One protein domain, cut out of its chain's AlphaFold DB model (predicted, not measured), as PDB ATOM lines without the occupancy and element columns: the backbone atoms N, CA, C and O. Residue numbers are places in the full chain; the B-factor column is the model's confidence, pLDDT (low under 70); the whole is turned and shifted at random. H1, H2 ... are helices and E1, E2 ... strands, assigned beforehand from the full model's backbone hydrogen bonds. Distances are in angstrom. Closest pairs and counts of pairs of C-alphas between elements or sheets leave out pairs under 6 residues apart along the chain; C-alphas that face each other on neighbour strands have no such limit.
ATOM      1  N   GLU A   2     279.657 335.104 387.614       78.44
ATOM      2  CA  GLU A   2     279.487 334.371 386.339       78.44
ATOM      3  C   GLU A   2     278.024 334.123 385.959       78.44
ATOM      4  O   GLU A   2     277.606 334.491 384.870       78.44
ATOM      5  N   ASP A   3     277.246 333.572 386.891       87.19
ATOM      6  CA  ASP A   3     275.832 333.258 386.667       87.19
ATOM      7  C   ASP A   3     274.942 334.510 386.582       87.19
ATOM      8  O   ASP A   3     273.992 334.547 385.813       87.19
ATOM      9  N   ALA A   4     275.282 335.566 387.328       86.94
ATOM     10  CA  ALA A   4     274.480 336.790 387.390       86.94
ATOM     11  C   ALA A   4     274.528 337.621 386.099       86.94
ATOM     12  O   ALA A   4     273.672 338.479 385.912       86.94
ATOM     13  N   GLN A   5     275.541 337.412 385.246       87.44
ATOM     14  CA  GLN A   5     275.736 338.139 383.981       87.44
ATOM     15  C   GLN A   5     275.709 339.678 384.106       87.44
ATOM     16  O   GLN A   5     275.474 340.381 383.125       87.44
ATOM     17  N   ALA A   6     275.960 340.220 385.300       89.94
ATOM     18  CA  ALA A   6     276.023 341.660 385.513       89.94
ATOM     19  C   ALA A   6     277.264 342.235 384.820       89.94
ATOM     20  O   ALA A   6     278.364 341.714 384.992       89.94
ATOM     21  N   SER A   7     277.097 343.315 384.058       90.75
ATOM     22  CA  SER A   7     278.204 344.034 383.414       90.75
ATOM     23  C   SER A   7     278.819 345.107 384.313       90.75
ATOM     24  O   SER A   7     279.950 345.518 384.080       90.75
ATOM     25  N   LEU A   8     278.087 345.539 385.340       91.50
ATOM     26  CA  LEU A   8     278.458 346.599 386.270       91.50
ATOM     27  C   LEU A   8     278.380 346.072 387.705       91.50
ATOM     28  O   LEU A   8     277.447 345.346 388.057       91.50
ATOM     29  N   LEU A   9     279.343 346.456 388.534       91.94
ATOM     30  CA  LEU A   9     279.385 346.160 389.956       91.94
ATOM     31  C   LEU A   9     279.572 347.469 390.725       91.94
ATOM     32  O   LEU A   9     280.617 348.101 390.618       91.94
ATOM     33  N   LEU A  10     278.577 347.847 391.526       91.12
ATOM     34  CA  LEU A  10     278.705 348.968 392.455       91.12
ATOM     35  C   LEU A  10     279.409 348.490 393.725       91.12
ATOM     36  O   LEU A  10     279.011 347.477 394.309       91.12
ATOM     37  N   VAL A  11     280.460 349.195 394.132       91.88
ATOM     38  CA  VAL A  11     281.335 348.792 395.237       91.88
ATOM     39  C   VAL A  11     281.550 349.973 396.171       91.88
ATOM     40  O   VAL A  11     281.862 351.067 395.726       91.88
ATOM     41  N   ASP A  12     281.397 349.745 397.470       89.19
ATOM     42  CA  ASP A  12     281.797 350.719 398.488       89.19
ATOM     43  C   ASP A  12     283.327 350.693 398.689       89.19
ATOM     44  O   ASP A  12     283.926 349.611 398.596       89.19
ATOM     45  N   PRO A  13     283.967 351.822 399.051       86.00
ATOM     46  CA  PRO A  13     285.406 351.906 399.291       86.00
ATOM     47  C   PRO A  13     286.003 350.775 400.136       86.00
ATOM     48  O   PRO A  13     287.106 350.296 399.855       86.00
ATOM     49  N   THR A  14     285.274 350.294 401.148       88.69
ATOM     50  CA  THR A  14     285.728 349.210 402.036       88.69
ATOM     51  C   THR A  14     285.867 347.858 401.330       88.69
ATOM     52  O   THR A  14     286.588 346.982 401.811       88.69
ATOM     53  N   HIS A  15     285.230 347.690 400.169       88.75
ATOM     54  CA  HIS A  15     285.208 346.458 399.381       88.75
ATOM     55  C   HIS A  15     286.004 346.552 398.067       88.75
ATOM     56  O   HIS A  15     286.061 345.557 397.340       88.75
ATOM     57  N   ARG A  16     286.684 347.678 397.774       84.12
ATOM     58  CA  ARG A  16     287.511 347.862 396.554       84.12
ATOM     59  C   ARG A  16     288.495 346.709 396.315       84.12
ATOM     60  O   ARG A  16     288.675 346.274 395.181       84.12
ATOM     61  N   GLY A  17     289.105 346.183 397.382       85.44
ATOM     62  CA  GLY A  17     290.078 345.082 397.329       85.44
ATOM     63  C   GLY A  17     289.482 343.668 397.325       85.44
ATOM     64  O   GLY A  17     290.233 342.695 397.381       85.44
ATOM     65  N   HIS A  18     288.154 343.520 397.312       88.75
ATOM     66  CA  HIS A  18     287.523 342.203 397.329       88.75
ATOM     67  C   HIS A  18     287.822 341.444 396.020       88.75
ATOM     68  O   HIS A  18     287.670 342.022 394.949       88.75
ATOM     69  N   PRO A  19     288.148 340.133 396.037       87.50
ATOM     70  CA  PRO A  19     288.524 339.386 394.826       87.50
ATOM     71  C   PRO A  19     287.527 339.466 393.661       87.50
ATOM     72  O   PRO A  19     287.899 339.274 392.509       87.50
ATOM     73  N   VAL A  20     286.255 339.753 393.956       83.62
ATOM     74  CA  VAL A  20     285.195 339.917 392.950       83.62
ATOM     75  C   VAL A  20     285.407 341.133 392.034       83.62
ATOM     76  O   VAL A  20     285.032 341.065 390.864       83.62
ATOM     77  N   THR A  21     286.033 342.207 392.531       84.62
ATOM     78  CA  THR A  21     286.262 343.458 391.784       84.62
ATOM     79  C   THR A  21     287.384 343.298 390.755       84.62
ATOM     80  O   THR A  21     287.315 343.858 389.668       84.62
ATOM     81  N   GLY A  22     288.375 342.449 391.045       79.75
ATOM     82  CA  GLY A  22     289.520 342.167 390.173       79.75
ATOM     83  C   GLY A  22     289.288 341.082 389.116       79.75
ATOM     84  O   GLY A  22     290.242 340.633 388.487       79.75
ATOM     85  N   THR A  23     288.050 340.617 388.921       78.94
ATOM     86  CA  THR A  23     287.765 339.515 387.980       78.94
ATOM     87  C   THR A  23     287.796 339.935 386.507       78.94
ATOM     88  O   THR A  23     287.822 339.063 385.639       78.94
ATOM     89  N   GLY A  24     287.755 341.241 386.213       79.38
ATOM     90  CA  GLY A  24     287.686 341.786 384.849       79.38
ATOM     91  C   GLY A  24     286.371 341.498 384.111       79.38
ATOM     92  O   GLY A  24     286.279 341.739 382.913       79.38
ATOM     93  N   ARG A  25     285.362 340.951 384.804       80.25
ATOM     94  CA  ARG A  25     284.071 340.548 384.212       80.25
ATOM     95  C   ARG A  25     282.981 341.604 384.335       80.25
ATOM     96  O   ARG A  25     282.034 341.586 383.559       80.25
ATOM     97  N   CYS A  26     283.111 342.476 385.324       88.06
ATOM     98  CA  CYS A  26     282.215 343.591 385.559       88.06
ATOM     99  C   CYS A  26     283.073 344.843 385.660       88.06
ATOM    100  O   CYS A  26     284.148 344.805 386.261       88.06
ATOM    101  N   GLU A  27     282.583 345.940 385.110       89.12
ATOM    102  CA  GLU A  27     283.101 347.258 385.431       89.12
ATOM    103  C   GLU A  27     282.771 347.546 386.899       89.12
ATOM    104  O   GLU A  27     281.605 347.531 387.294       89.12
ATOM    105  N   ALA A  28     283.797 347.701 387.733       89.31
ATOM    106  CA  ALA A  28     283.617 348.050 389.133       89.31
ATOM    107  C   ALA A  28     283.581 349.575 389.253       89.31
ATOM    108  O   ALA A  28     284.578 350.229 388.955       89.31
ATOM    109  N   VAL A  29     282.446 350.115 389.690       88.81
ATOM    110  CA  VAL A  29     282.264 351.547 389.940       88.81
ATOM    111  C   VAL A  29     282.182 351.767 391.436       88.81
ATOM    112  O   VAL A  29     281.387 351.121 392.128       88.81
ATOM    113  N   ASP A  30     283.023 352.666 391.929       88.69
ATOM    114  CA  ASP A  30     283.028 353.000 393.337       88.69
ATOM    115  C   ASP A  30     281.909 353.976 393.682       88.69
ATOM    116  O   ASP A  30     281.697 354.970 392.989       88.69
ATOM    117  N   THR A  31     281.181 353.702 394.759       88.56
ATOM    118  CA  THR A  31     280.030 354.522 395.132       88.56
ATOM    119  C   THR A  31     280.395 355.927 395.600       88.56
ATOM    120  O   THR A  31     279.546 356.808 395.473       88.56
ATOM    121  N   ASP A  32     281.616 356.163 396.096       85.69
ATOM    122  CA  ASP A  32     282.074 357.521 396.429       85.69
ATOM    123  C   ASP A  32     282.331 358.345 395.158       85.69
ATOM    124  O   ASP A  32     282.029 359.537 395.122       85.69
ATOM    125  N   ASP A  33     282.797 357.695 394.089       81.69
ATOM    126  CA  ASP A  33     283.108 358.352 392.816       81.69
ATOM    127  C   ASP A  33     281.819 358.751 392.058       81.69
ATOM    128  O   ASP A  33     281.787 359.755 391.345       81.69
ATOM    129  N   ILE A  34     280.707 358.028 392.276       80.12
ATOM    130  CA  ILE A  34     279.399 358.315 391.651       80.12
ATOM    131  C   ILE A  34     278.908 359.731 391.976       80.12
ATOM    132  O   ILE A  34     278.296 360.377 391.126       80.12
ATOM    133  N   GLY A  35     279.132 360.218 393.201       74.88
ATOM    134  CA  GLY A  35     278.667 361.544 393.618       74.88
ATOM    135  C   GLY A  35     279.327 362.667 392.817       74.88
ATOM    136  O   GLY A  35     278.641 363.566 392.320       74.88
ATOM    137  N   ASP A  36     280.643 362.570 392.644       73.94
ATOM    138  CA  ASP A  36     281.442 363.535 391.889       73.94
ATOM    139  C   ASP A  36     281.131 363.463 390.385       73.94
ATOM    140  O   ASP A  36     280.982 364.497 389.726       73.94
ATOM    141  N   GLU A  37     280.932 362.258 389.845       72.88
ATOM    142  CA  GLU A  37     280.514 362.071 388.455       72.88
ATOM    143  C   GLU A  37     279.109 362.625 388.190       72.88
ATOM    144  O   GLU A  37     278.914 363.386 387.240       72.88
ATOM    145  N   LEU A  38     278.121 362.320 389.040       73.56
ATOM    146  CA  LEU A  38     276.757 362.852 388.912       73.56
ATOM    147  C   LEU A  38     276.737 364.384 388.932       73.56
ATOM    148  O   LEU A  38     275.977 365.000 388.177       73.56
ATOM    149  N   ALA A  39     277.574 365.003 389.768       73.62
ATOM    150  CA  ALA A  39     277.736 366.451 389.785       73.62
ATOM    151  C   ALA A  39     278.321 366.970 388.459       73.62
ATOM    152  O   ALA A  39     277.819 367.955 387.913       73.62
ATOM    153  N   ALA A  40     279.324 366.284 387.899       75.06
ATOM    154  CA  ALA A  40     279.944 366.637 386.622       75.06
ATOM    155  C   ALA A  40     278.999 366.475 385.413       75.06
ATOM    156  O   ALA A  40     279.051 367.279 384.481       75.06
ATOM    157  N   PHE A  41     278.094 365.493 385.443       75.94
ATOM    158  CA  PHE A  41     277.054 365.295 384.423       75.94
ATOM    159  C   PHE A  41     275.862 366.261 384.553       75.94
ATOM    160  O   PHE A  41     274.929 366.193 383.752       75.94
ATOM    161  N   GLY A  42     275.881 367.171 385.535       76.31
ATOM    162  CA  GLY A  42     274.799 368.125 385.767       76.31
ATOM    163  C   GLY A  42     273.517 367.439 386.237       76.31
ATOM    164  O   GLY A  42     272.450 367.741 385.707       76.31
ATOM    165  N   GLY A  43     273.659 366.492 387.176       75.25
ATOM    166  CA  GLY A  43     272.635 365.569 387.672       75.25
ATOM    167  C   GLY A  43     271.192 366.088 387.665       75.25
ATOM    168  O   GLY A  43     270.911 367.246 387.967       75.25
ATOM    169  N   SER A  44     270.250 365.202 387.331       83.19
ATOM    170  CA  SER A  44     268.821 365.526 387.280       83.19
ATOM    171  C   SER A  44     268.080 364.939 388.478       83.19
ATOM    172  O   SER A  44     268.262 363.777 388.824       83.19
ATOM    173  N   ASP A  45     267.182 365.734 389.054       85.62
ATOM    174  CA  ASP A  45     266.198 365.326 390.065       85.62
ATOM    175  C   ASP A  45     264.915 364.728 389.453       85.62
ATOM    176  O   ASP A  45     263.990 364.336 390.166       85.62
ATOM    177  N   ARG A  46     264.838 364.669 388.121       90.19
ATOM    178  CA  ARG A  46     263.690 364.123 387.403       90.19
ATOM    179  C   ARG A  46     263.796 362.612 387.335       90.19
ATOM    180  O   ARG A  46     264.865 362.063 387.074       90.19
TER     181      ARG A  46
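This is residues 2 to 46 of the 174 residues of the protein "AMP-binding domain-containing protein" of Streptomyces sp. T1317-0309 (UniProt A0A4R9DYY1). Two short parallel strands, E1 and E2, lie side by side, with the long loop of residues 12 to 26 folding back from the end of E1 to the start of E2. The helix H1 follows E2 directly and makes an arm leading away from this small head, its residues 36 to 40 sticking out together with residues 41 and 42. The printed part has 45 residues, with two named strands and one named helix in the order E1, E2, H1; the class is mixed, helices and strands, with 18 residues, under half, in named elements. The whole is loose, with a radius of gyration of the C-alphas of 12.6 A, and only just elongated, with spans of 33 by 22 by 13 A.

E1, residues 8 to 11, and E2, residues 27 to 30, are parallel neighbours at 28 degrees between their directions. C-alphas 9 and 28 face each other at 4.7 A. N 9 and O 27 are within hydrogen-bond range at 2.8 A, as are N 29 and O 9 at 2.9 A. A tight link joins E2 to H1, residues 31 to 40. The closest C-alphas of E1 and H1 are those of Val 11 and Thr 31, 5.9 A apart, while the centres of E1 and H1 are 13.6 A apart. In H1, 4 of 6 O i to N i+4 pairs are within hydrogen-bond range.

E1 runs from Leu 8, C-alpha at (278.458, 346.599, 386.270), to Val 11. E2 runs from Glu 27, C-alpha at (283.101, 347.258, 385.431), to Asp 30. From first to last C-alpha, E1 is 9.7 A long and E2 9.8 A. H1 is 14.8 A long, from Thr 31 to Ala 40, C-alpha at (279.944, 366.637, 386.622).

The two C-alphas farthest apart are those of Pro 19 and Arg 46, at 35.8 A. The printed part has no cut. The link from E1 to E2, 15 residues, is long. The mean pLDDT of the printed part is 84.1, and no printed residue is under 70.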